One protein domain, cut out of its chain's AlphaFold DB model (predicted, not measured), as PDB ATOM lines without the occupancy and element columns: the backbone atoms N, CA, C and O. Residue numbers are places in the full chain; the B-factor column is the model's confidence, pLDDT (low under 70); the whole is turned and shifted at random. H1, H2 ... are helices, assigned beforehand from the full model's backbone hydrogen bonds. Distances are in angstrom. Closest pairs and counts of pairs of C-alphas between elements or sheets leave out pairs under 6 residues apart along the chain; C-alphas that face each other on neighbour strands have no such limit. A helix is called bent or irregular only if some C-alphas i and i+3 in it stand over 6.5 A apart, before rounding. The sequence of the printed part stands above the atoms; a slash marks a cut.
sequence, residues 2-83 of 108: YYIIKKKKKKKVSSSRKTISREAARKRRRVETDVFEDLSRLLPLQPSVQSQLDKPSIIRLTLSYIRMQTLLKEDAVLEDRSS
ATOM      1  N   TYR A   2     118.580 106.190 159.889       88.94
ATOM      2  CA  TYR A   2     118.824 107.151 158.792       88.94
ATOM      3  C   TYR A   2     119.871 106.699 157.754       88.94
ATOM      4  O   TYR A   2     119.616 106.719 156.548       88.94
ATOM      5  N   TYR A   3     121.034 106.225 158.212       85.06
ATOM      6  CA  TYR A   3     122.124 105.791 157.332       85.06
ATOM      7  C   TYR A   3     121.720 104.633 156.401       85.06
ATOM      8  O   TYR A   3     122.051 104.639 155.212       85.06
ATOM      9  N   ILE A   4     120.940 103.673 156.908       85.00
ATOM     10  CA  ILE A   4     120.438 102.526 156.138       85.00
ATOM     11  C   ILE A   4     119.483 103.006 155.038       85.00
ATOM     12  O   ILE A   4     119.610 102.595 153.881       85.00
ATOM     13  N   ILE A   5     118.575 103.928 155.369       85.00
ATOM     14  CA  ILE A   5     117.625 104.525 154.419       85.00
ATOM     15  C   ILE A   5     118.374 105.309 153.328       85.00
ATOM     16  O   ILE A   5     118.102 105.126 152.137       85.00
ATOM     17  N   LYS A   6     119.376 106.119 153.700       83.31
ATOM     18  CA  LYS A   6     120.214 106.881 152.755       83.31
ATOM     19  C   LYS A   6     121.000 105.958 151.815       83.31
ATOM     20  O   LYS A   6     121.010 106.189 150.603       83.31
ATOM     21  N   LYS A   7     121.593 104.869 152.329       74.31
ATOM     22  CA  LYS A   7     122.276 103.853 151.503       74.31
ATOM     23  C   LYS A   7     121.314 103.148 150.541       74.31
ATOM     24  O   LYS A   7     121.659 102.999 149.368       74.31
ATOM     25  N   LYS A   8     120.112 102.760 150.988       74.69
ATOM     26  CA  LYS A   8     119.085 102.144 150.122       74.69
ATOM     27  C   LYS A   8     118.634 103.099 149.007       74.69
ATOM     28  O   LYS A   8     118.626 102.692 147.844       74.69
ATOM     29  N   LYS A   9     118.363 104.377 149.316       79.12
ATOM     30  CA  LYS A   9     118.031 105.406 148.306       79.12
ATOM     31  C   LYS A   9     119.162 105.591 147.286       79.12
ATOM     32  O   LYS A   9     118.909 105.526 146.084       79.12
ATOM     33  N   LYS A  10     120.417 105.733 147.736       75.94
ATOM     34  CA  LYS A  10     121.582 105.894 146.842       75.94
ATOM     35  C   LYS A  10     121.775 104.681 145.921       75.94
ATOM     36  O   LYS A  10     122.005 104.863 144.725       75.94
ATOM     37  N   LYS A  11     121.615 103.452 146.439       75.56
ATOM     38  CA  LYS A  11     121.647 102.219 145.630       75.56
ATOM     39  C   LYS A  11     120.535 102.208 144.572       75.56
ATOM     40  O   LYS A  11     120.851 102.016 143.398       75.56
ATOM     41  N   LYS A  12     119.282 102.505 144.941       79.31
ATOM     42  CA  LYS A  12     118.140 102.558 144.004       79.31
ATOM     43  C   LYS A  12     118.382 103.558 142.865       79.31
ATOM     44  O   LYS A  12     118.280 103.180 141.699       79.31
ATOM     45  N   VAL A  13     118.807 104.783 143.192       79.69
ATOM     46  CA  VAL A  13     119.130 105.837 142.209       79.69
ATOM     47  C   VAL A  13     120.305 105.440 141.310       79.69
ATOM     48  O   VAL A  13     120.278 105.698 140.110       79.69
ATOM     49  N   SER A  14     121.339 104.785 141.850       80.38
ATOM     50  CA  SER A  14     122.451 104.280 141.032       80.38
ATOM     51  C   SER A  14     122.010 103.184 140.059       80.38
ATOM     52  O   SER A  14     122.467 103.172 138.920       80.38
ATOM     53  N   SER A  15     121.091 102.302 140.474       79.62
ATOM     54  CA  SER A  15     120.557 101.253 139.602       79.62
ATOM     55  C   SER A  15     119.702 101.850 138.483       79.62
ATOM     56  O   SER A  15     119.908 101.493 137.329       79.62
ATOM     57  N   SER A  16     118.864 102.845 138.802       85.69
ATOM     58  CA  SER A  16     118.020 103.549 137.831       85.69
ATOM     59  C   SER A  16     118.852 104.336 136.810       85.69
ATOM     60  O   SER A  16     118.648 104.226 135.607       85.69
ATOM     61  N   ARG A  17     119.906 105.042 137.241       89.50
ATOM     62  CA  ARG A  17     120.830 105.694 136.293       89.50
ATOM     63  C   ARG A  17     121.518 104.691 135.363       89.50
ATOM     64  O   ARG A  17     121.654 104.953 134.172       89.50
ATOM     65  N   LYS A  18     121.920 103.526 135.886       90.69
ATOM     66  CA  LYS A  18     122.513 102.449 135.077       90.69
ATOM     67  C   LYS A  18     121.510 101.828 134.100       90.69
ATOM     68  O   LYS A  18     121.937 101.362 133.048       90.69
ATOM     69  N   THR A  19     120.219 101.757 134.423       91.81
ATOM     70  CA  THR A  19     119.199 101.268 133.480       91.81
ATOM     71  C   THR A  19     118.907 102.307 132.402       91.81
ATOM     72  O   THR A  19     118.923 101.947 131.232       91.81
ATOM     73  N   ILE A  20     118.775 103.588 132.760       93.56
ATOM     74  CA  ILE A  20     118.564 104.692 131.807       93.56
ATOM     75  C   ILE A  20     119.735 104.814 130.827       93.56
ATOM     76  O   ILE A  20     119.526 104.885 129.621       93.56
ATOM     77  N   SER A  21     120.977 104.788 131.322       94.88
ATOM     78  CA  SER A  21     122.168 104.836 130.463       94.88
ATOM     79  C   SER A  21     122.226 103.648 129.498       94.88
ATOM     80  O   SER A  21     122.521 103.829 128.316       94.88
ATOM     81  N   ARG A  22     121.888 102.443 129.976       96.00
ATOM     82  CA  ARG A  22     121.801 101.253 129.121       96.00
ATOM     83  C   ARG A  22     120.724 101.397 128.058       96.00
ATOM     84  O   ARG A  22     120.983 101.069 126.906       96.00
ATOM     85  N   GLU A  23     119.556 101.910 128.422       96.44
ATOM     86  CA  GLU A  23     118.462 102.093 127.474       96.44
ATOM     87  C   GLU A  23     118.775 103.165 126.430       96.44
ATOM     88  O   GLU A  23     118.564 102.946 125.241       96.44
ATOM     89  N   ALA A  24     119.409 104.266 126.834       97.44
ATOM     90  CA  ALA A  24     119.911 105.273 125.906       97.44
ATOM     91  C   ALA A  24     120.937 104.686 124.918       97.44
ATOM     92  O   ALA A  24     120.868 104.963 123.722       97.44
ATOM     93  N   ALA A  25     121.862 103.841 125.389       98.00
ATOM     94  CA  ALA A  25     122.825 103.162 124.522       98.00
ATOM     95  C   ALA A  25     122.147 102.180 123.552       98.00
ATOM     96  O   ALA A  25     122.519 102.126 122.382       98.00
ATOM     97  N   ARG A  26     121.129 101.434 124.007       97.38
ATOM     98  CA  ARG A  26     120.329 100.561 123.131       97.38
ATOM     99  C   ARG A  26     119.579 101.357 122.079       97.38
ATOM    100  O   ARG A  26     119.651 100.992 120.913       97.38
ATOM    101  N   LYS A  27     118.914 102.448 122.468       97.69
ATOM    102  CA  LYS A  27     118.202 103.329 121.536       97.69
ATOM    103  C   LYS A  27     119.141 103.849 120.448       97.69
ATOM    104  O   LYS A  27     118.801 103.752 119.280       97.69
ATOM    105  N   ARG A  28     120.339 104.319 120.815       98.00
ATOM    106  CA  ARG A  28     121.352 104.761 119.839       98.00
ATOM    107  C   ARG A  28     121.765 103.645 118.881       98.00
ATOM    108  O   ARG A  28     121.768 103.871 117.682       98.00
ATOM    109  N   ARG A  29     122.050 102.444 119.397       97.75
ATOM    110  CA  ARG A  29     122.408 101.283 118.564       97.75
ATOM    111  C   ARG A  29     121.283 100.864 117.619       97.75
ATOM    112  O   ARG A  29     121.580 100.478 116.501       97.75
ATOM    113  N   ARG A  30     120.022 100.928 118.063       97.56
ATOM    114  CA  ARG A  30     118.851 100.640 117.218       97.56
ATOM    115  C   ARG A  30     118.754 101.638 116.071       97.56
ATOM    116  O   ARG A  30     118.802 101.212 114.933       97.56
ATOM    117  N   VAL A  31     118.768 102.937 116.381       98.06
ATOM    118  CA  VAL A  31     118.744 104.001 115.362       98.06
ATOM    119  C   VAL A  31     119.888 103.835 114.362       98.06
ATOM    120  O   VAL A  31     119.675 103.938 113.165       98.06
ATOM    121  N   GLU A  32     121.100 103.550 114.839       96.06
ATOM    122  CA  GLU A  32     122.244 103.291 113.963       96.06
ATOM    123  C   GLU A  32     121.999 102.085 113.040       96.06
ATOM    124  O   GLU A  32     122.269 102.171 111.847       96.06
ATOM    125  N   THR A  33     121.488 100.968 113.568       96.69
ATOM    126  CA  THR A  33     121.151  99.785 112.762       96.69
ATOM    127  C   THR A  33     120.081 100.093 111.716       96.69
ATOM    128  O   THR A  33     120.278  99.718 110.566       96.69
ATOM    129  N   ASP A  34     119.019 100.809 112.087       96.69
ATOM    130  CA  ASP A  34     117.937 101.182 111.168       96.69
ATOM    131  C   ASP A  34     118.485 102.045 110.014       96.69
ATOM    132  O   ASP A  34     118.215 101.782 108.845       96.69
ATOM    133  N   VAL A  35     119.364 103.009 110.324       97.19
ATOM    134  CA  VAL A  35     120.035 103.849 109.315       97.19
ATOM    135  C   VAL A  35     120.921 103.023 108.377       97.19
ATOM    136  O   VAL A  35     120.951 103.288 107.176       97.19
ATOM    137  N   PHE A  36     121.654 102.030 108.890       97.00
ATOM    138  CA  PHE A  36     122.453 101.138 108.040       97.00
ATOM    139  C   PHE A  36     121.582 100.271 107.132       97.00
ATOM    140  O   PHE A  36     121.940 100.058 105.972       97.00
ATOM    141  N   GLU A  37     120.451  99.788 107.639       95.62
ATOM    142  CA  GLU A  37     119.501  99.010 106.852       95.62
ATOM    143  C   GLU A  37     118.918  99.858 105.718       95.62
ATOM    144  O   GLU A  37     118.990  99.455 104.556       95.62
ATOM    145  N   ASP A  38     118.453 101.072 106.018       95.69
ATOM    146  CA  ASP A  38     117.960 102.006 105.004       95.69
ATOM    147  C   ASP A  38     119.042 102.364 103.980       95.69
ATOM    148  O   ASP A  38     118.783 102.357 102.777       95.69
ATOM    149  N   LEU A  39     120.281 102.589 104.425       96.44
ATOM    150  CA  LEU A  39     121.400 102.865 103.527       96.44
ATOM    151  C   LEU A  39     121.677 101.700 102.567       96.44
ATOM    152  O   LEU A  39     121.972 101.932 101.395       96.44
ATOM    153  N   SER A  40     121.560 100.454 103.038       96.75
ATOM    154  CA  SER A  40     121.742  99.270 102.190       96.75
ATOM    155  C   SER A  40     120.671  99.165 101.099       96.75
ATOM    156  O   SER A  40     120.997  98.804  99.967       96.75
ATOM    157  N   ARG A  41     119.427  99.565 101.403       95.44
ATOM    158  CA  ARG A  41     118.294  99.566 100.462       95.44
ATOM    159  C   ARG A  41     118.437 100.592  99.341       95.44
ATOM    160  O   ARG A  41     117.841 100.417  98.283       95.44
ATOM    161  N   LEU A  42     119.226 101.646  99.557       95.00
ATOM    162  CA  LEU A  42     119.521 102.669  98.546       95.00
ATOM    163  C   LEU A  42     120.581 102.228  97.526       95.00
ATOM    164  O   LEU A  42     120.744 102.880  96.493       95.00
ATOM    165  N   LEU A  43     121.331 101.159  97.808       94.94
ATOM    166  CA  LEU A  43     122.322 100.640  96.871       94.94
ATOM    167  C   LEU A  43     121.630  99.889  95.723       94.94
ATOM    168  O   LEU A  43     120.669  99.157  95.968       94.94
ATOM    169  N   PRO A  44     122.137  99.992  94.479       94.12
ATOM    170  CA  PRO A  44     121.591  99.283  93.321       94.12
ATOM    171  C   PRO A  44     121.989  97.795  93.345       94.12
ATOM    172  O   PRO A  44     122.728  97.312  92.490       94.12
ATOM    173  N   LEU A  45     121.544  97.070  94.370       92.75
ATOM    174  CA  LEU A  45     121.859  95.665  94.635       92.75
ATOM    175  C   LEU A  45     120.569  94.875  94.859       92.75
ATOM    176  O   LEU A  45     119.558  95.432  95.276       92.75
ATOM    177  N   GLN A  46     120.610  93.562  94.636       94.62
ATOM    178  CA  GLN A  46     119.469  92.701  94.950       94.62
ATOM    179  C   GLN A  46     119.212  92.643  96.471       94.62
ATOM    180  O   GLN A  46     120.178  92.595  97.240       94.62
ATOM    181  N   PRO A  47     117.943  92.560  96.924       91.88
ATOM    182  CA  PRO A  47     117.607  92.497  98.354       91.88
ATOM    183  C   PRO A  47     118.281  91.339  99.106       91.88
ATOM    184  O   PRO A  47     118.650  91.477 100.271       91.88
ATOM    185  N   SER A  48     118.492  90.208  98.423       92.38
ATOM    186  CA  SER A  48     119.215  89.046  98.952       92.38
ATOM    187  C   SER A  48     120.630  89.410  99.407       92.38
ATOM    188  O   SER A  48     121.031  89.053 100.512       92.38
ATOM    189  N   VAL A  49     121.356  90.183  98.599       92.44
ATOM    190  CA  VAL A  49     122.718  90.634  98.904       92.44
ATOM    191  C   VAL A  49     122.701  91.698  99.996       92.44
ATOM    192  O   VAL A  49     123.509  91.620 100.914       92.44
ATOM    193  N   GLN A  50     121.757  92.648  99.946       93.31
ATOM    194  CA  GLN A  50     121.635  93.718 100.949       93.31
ATOM    195  C   GLN A  50     121.510  93.156 102.373       93.31
ATOM    196  O   GLN A  50     122.208  93.614 103.275       93.31
ATOM    197  N   SER A  51     120.692  92.111 102.558       90.25
ATOM    198  CA  SER A  51     120.490  91.461 103.864       90.25
ATOM    199  C   SER A  51     121.737  90.780 104.444       90.25
ATOM    200  O   SER A  51     121.797  90.536 105.649       90.25
ATOM    201  N   GLN A  52     122.735  90.477 103.608       94.12
ATOM    202  CA  GLN A  52     123.980  89.818 104.010       94.12
ATOM    203  C   GLN A  52     125.124  90.810 104.263       94.12
ATOM    204  O   GLN A  52     126.199  90.398 104.701       94.12
ATOM    205  N   LEU A  53     124.923  92.105 103.988       95.44
ATOM    206  CA  LEU A  53     125.972  93.107 104.139       95.44
ATOM    207  C   LEU A  53     126.249  93.416 105.612       95.44
ATOM    208  O   LEU A  53     125.363  93.785 106.384       95.44
ATOM    209  N   ASP A  54     127.521  93.352 105.988       96.50
ATOM    210  CA  ASP A  54     128.010  93.884 107.250       96.50
ATOM    211  C   ASP A  54     128.184  95.413 107.173       96.50
ATOM    212  O   ASP A  54     128.433  95.988 106.109       96.50
ATOM    213  N   LYS A  55     128.086  96.097 108.324       95.69
ATOM    214  CA  LYS A  55     128.163  97.571 108.409       95.69
ATOM    215  C   LYS A  55     129.379  98.169 107.672       95.69
ATOM    216  O   LYS A  55     129.187  99.136 106.934       95.69
ATOM    217  N   PRO A  56     130.611  97.628 107.798       97.25
ATOM    218  CA  PRO A  56     131.761  98.130 107.046       97.25
ATOM    219  C   PRO A  56     131.596  98.006 105.531       97.25
ATOM    220  O   PRO A  56     131.982  98.917 104.795       97.25
ATOM    221  N   SER A  57     131.034  96.900 105.043       97.56
ATOM    222  CA  SER A  57     130.805  96.723 103.608       97.56
ATOM    223  C   SER A  57     129.731  97.660 103.088       97.56
ATOM    224  O   SER A  57     129.950  98.230 102.024       97.56
ATOM    225  N   ILE A  58     128.657  97.924 103.845       97.31
ATOM    226  CA  ILE A  58     127.671  98.962 103.489       97.31
ATOM    227  C   ILE A  58     128.387 100.306 103.282       97.31
ATOM    228  O   ILE A  58     128.265 100.895 102.214       97.31
ATOM    229  N   ILE A  59     129.224 100.746 104.232       97.56
ATOM    230  CA  ILE A  59     129.973 102.016 104.119       97.56
ATOM    231  C   ILE A  59     130.865 102.033 102.874       97.56
ATOM    232  O   ILE A  59     130.846 102.999 102.108       97.56
ATOM    233  N   ARG A  60     131.662 100.974 102.669       97.38
ATOM    234  CA  ARG A  60     132.593 100.881 101.534       97.38
ATOM    235  C   ARG A  60     131.853 100.901 100.198       97.38
ATOM    236  O   ARG A  60     132.277 101.618  99.294       97.38
ATOM    237  N   LEU A  61     130.754 100.157 100.088       96.31
ATOM    238  CA  LEU A  61     129.939 100.082  98.878       96.31
ATOM    239  C   LEU A  61     129.222 101.401  98.601       96.31
ATOM    240  O   LEU A  61     129.292 101.876  97.475       96.31
ATOM    241  N   THR A  62     128.618 102.041  99.604       96.75
ATOM    242  CA  THR A  62     128.017 103.378  99.459       96.75
ATOM    243  C   THR A  62     129.045 104.398  98.998       96.75
ATOM    244  O   THR A  62     128.798 105.139  98.049       96.75
ATOM    245  N   LEU A  63     130.218 104.423  99.628       95.50
ATOM    246  CA  LEU A  63     131.280 105.343  99.250       95.50
ATOM    247  C   LEU A  63     131.758 105.079  97.817       95.50
ATOM    248  O   LEU A  63     131.906 106.019  97.043       95.50
ATOM    249  N   SER A  64     131.968 103.813  97.451       94.94
ATOM    250  CA  SER A  64     132.318 103.426  96.082       94.94
ATOM    251  C   SER A  64     131.231 103.821  95.088       94.94
ATOM    252  O   SER A  64     131.540 104.352  94.030       94.94
ATOM    253  N   TYR A  65     129.964 103.614  95.431       94.62
ATOM    254  CA  TYR A  65     128.824 103.936  94.583       94.62
ATOM    255  C   TYR A  65     128.717 105.435  94.315       94.62
ATOM    256  O   TYR A  65     128.600 105.831  93.160       94.62
ATOM    257  N   ILE A  66     128.836 106.268  95.353       93.69
ATOM    258  CA  ILE A  66     128.855 107.728  95.200       93.69
ATOM    259  C   ILE A  66     130.026 108.143  94.306       93.69
ATOM    260  O   ILE A  66     129.819 108.888  93.359       93.69
ATOM    261  N   ARG A  67     131.234 107.617  94.547       89.81
ATOM    262  CA  ARG A  67     132.425 107.924  93.733       89.81
ATOM    263  C   ARG A  67     132.265 107.503  92.273       89.81
ATOM    264  O   ARG A  67     132.688 108.222  91.384       89.81
ATOM    265  N   MET A  68     131.668 106.344  92.010       90.31
ATOM    266  CA  MET A  68     131.385 105.926  90.638       90.31
ATOM    267  C   MET A  68     130.330 106.829  90.008       90.31
ATOM    268  O   MET A  68     130.493 107.220  88.864       90.31
ATOM    269  N   GLN A  69     129.280 107.209  90.740       90.31
ATOM    270  CA  GLN A  69     128.299 108.159  90.225       90.31
ATOM    271  C   GLN A  69     128.907 109.522  89.916       90.31
ATOM    272  O   GLN A  69     128.492 110.122  88.931       90.31
ATOM    273  N   THR A  70     129.825 110.028  90.745       86.88
ATOM    274  CA  THR A  70     130.511 111.287  90.442       86.88
ATOM    275  C   THR A  70     131.338 111.105  89.187       86.88
ATOM    276  O   THR A  70     131.052 111.804  88.241       86.88
ATOM    277  N   LEU A  71     132.194 110.082  89.084       85.25
ATOM    278  CA  LEU A  71     132.991 109.817  87.875       85.25
ATOM    279  C   LEU A  71     132.144 109.640  86.605       85.25
ATOM    280  O   LEU A  71     132.464 110.215  85.577       85.25
ATOM    281  N   LEU A  72     131.032 108.902  86.672       84.56
ATOM    282  CA  LEU A  72     130.116 108.732  85.535       84.56
ATOM    283  C   LEU A  72     129.385 110.033  85.164       84.56
ATOM    284  O   LEU A  72     128.925 110.176  84.034       84.56
ATOM    285  N   LYS A  73     129.233 110.965  86.110       77.31
ATOM    286  CA  LYS A  73     128.725 112.325  85.867       77.31
ATOM    287  C   LYS A  73     129.857 113.309  85.517       77.31
ATOM    288  O   LYS A  73     129.586 114.353  84.938       77.31
ATOM    289  N   GLU A  74     131.100 112.969  85.859       57.75
ATOM    290  CA  GLU A  74     132.328 113.768  85.835       57.75
ATOM    291  C   GLU A  74     133.373 113.241  84.825       57.75
ATOM    292  O   GLU A  74     134.562 113.500  84.976       57.75
ATOM    293  N   ASP A  75     132.927 112.740  83.669       53.66
ATOM    294  CA  ASP A  75     133.559 113.187  82.411       53.66
ATOM    295  C   ASP A  75     133.489 114.741  82.273       53.66
ATOM    296  O   ASP A  75     134.053 115.326  81.353       53.66
ATOM    297  N   ALA A  76     132.814 115.433  83.209       52.66
ATOM    298  CA  ALA A  76     132.730 116.878  83.380       52.66
ATOM    299  C   ALA A  76     133.694 117.546  84.398       52.66
ATOM    300  O   ALA A  76     133.993 118.712  84.163       52.66
ATOM    301  N   VAL A  77     134.190 116.932  85.490       47.69
ATOM    302  CA  VAL A  77     135.146 117.611  86.412       47.69
ATOM    303  C   VAL A  77     135.979 116.601  87.214       47.69
ATOM    304  O   VAL A  77     135.504 115.986  88.158       47.69
ATOM    305  N   LEU A  78     137.249 116.452  86.849       48.62
ATOM    306  CA  LEU A  78     138.211 115.600  87.544       48.62
ATOM    307  C   LEU A  78     138.514 116.086  88.973       48.62
ATOM    308  O   LEU A  78     138.715 117.273  89.207       48.62
ATOM    309  N   GLU A  79     138.653 115.106  89.866       55.31
ATOM    310  CA  GLU A  79     139.412 115.146  91.122       55.31
ATOM    311  C   GLU A  79     139.080 116.247  92.143       55.31
ATOM    312  O   GLU A  79     139.765 117.257  92.250       55.31
ATOM    313  N   ASP A  80     138.182 115.942  93.081       50.31
ATOM    314  CA  ASP A  80     138.393 116.391  94.464       50.31
ATOM    315  C   ASP A  80     138.117 115.260  95.454       50.31
ATOM    316  O   ASP A  80     137.042 115.122  96.050       50.31
ATOM    317  N   ARG A  81     139.104 114.372  95.612       57.25
ATOM    318  CA  ARG A  81     139.097 113.436  96.736       57.25
ATOM    319  C   ARG A  81     140.482 113.027  97.213       57.25
ATOM    320  O   ARG A  81     140.799 111.840  97.201       57.25
ATOM    321  N   SER A  82     141.247 113.987  97.716       47.22
ATOM    322  CA  SER A  82     142.063 113.829  98.932       47.22
ATOM    323  C   SER A  82     142.901 115.083  99.137       47.22
ATOM    324  O   SER A  82     144.016 115.167  98.646       47.22
ATOM    325  N   SER A  83     142.404 116.029  99.924       44.69
ATOM    326  CA  SER A  83     143.304 116.887 100.683       44.69
ATOM    327  C   SER A  83     142.617 117.358 101.955       44.69
ATOM    328  O   SER A  83     141.976 118.402 102.047       44.69
TER     329      SER A  83
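AT A GLANCE: This is residues 2 to 83 of the 108 residues of the protein "BHLH domain-containing protein" of Oryzias latipes (UniProt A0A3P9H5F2). One very long straight helix, H1, reaches out from a small head, with its residues 2 to 31 sticking out alone. Its far end meets the beginning of H3, which carries on the same general way at an angle; the loop between them, with the short helix H2 in it, bulges to one side, and the tail after H3, residues 74 to 83, folds back. The printed part has 82 residues with three named helices, in the order H1, H2, H3, and no named strand; the class is all helix. The whole is extended, with a radius of gyration of the C-alphas of 23.1 A, and spans 78 by 36 by 14 A, a length made mostly by H1.

IN THESE COORDINATES: H1 is residues 2 to 41 and begins at C-alpha 2, printed at (118.824, 107.151, 158.792). It is 58.8 A from first to last C-alpha, ending at C-alpha 41, printed at (118.294, 99.566, 100.462). H2 is residues 47 to 50, four residues and 4.9 A from first to last C-alpha. H3 is residues 55 to 73, 26.9 A from first to last C-alpha, and ends at C-alpha 73, printed at (128.725, 112.325, 85.867). No helix is bent or irregular.

HOW THE PARTS SIT: H1 touches H3 with its residues 36 to 40 alone, and H3 touches H1 with its residues 55 to 62 alone. Their closest C-alphas are those of Ser 40 and Ile 58, 6.1 A apart. The two run the same way at a steep tilt of 38 degrees, only just past shallow. H1 and H2 only just touch, and only at the corner by their link, with 3 pairs of C-alphas within 8 A. The closest C-alphas of this pair are those of Ser 40 and Gln 50, 5.7 A apart. H2 and H3 are only just apart, their closest C-alphas being 8.4 A from each other. In H1 and H3 every pair of O i and N i+4 is within hydrogen-bond range, while H2 is too short for such a pair.

THE WHOLE: The two C-alphas farthest apart are those of Tyr 2 and Asp 75, at 78.0 A. Residues 2 to 31, which belong to H1, and residues 72 to 77 stand free; without them the body has 46 residues and spans 34 by 21 by 13 A. The links from H1 to H2 and from H2 to H3 are tight, with 5 and 4 residues. The printed part, residues 2 to 83 of a chain of 108, has no cut. The mean pLDDT of the printed part is 86.6, and residues 74 to 83 are under 70, a low confidence of the model.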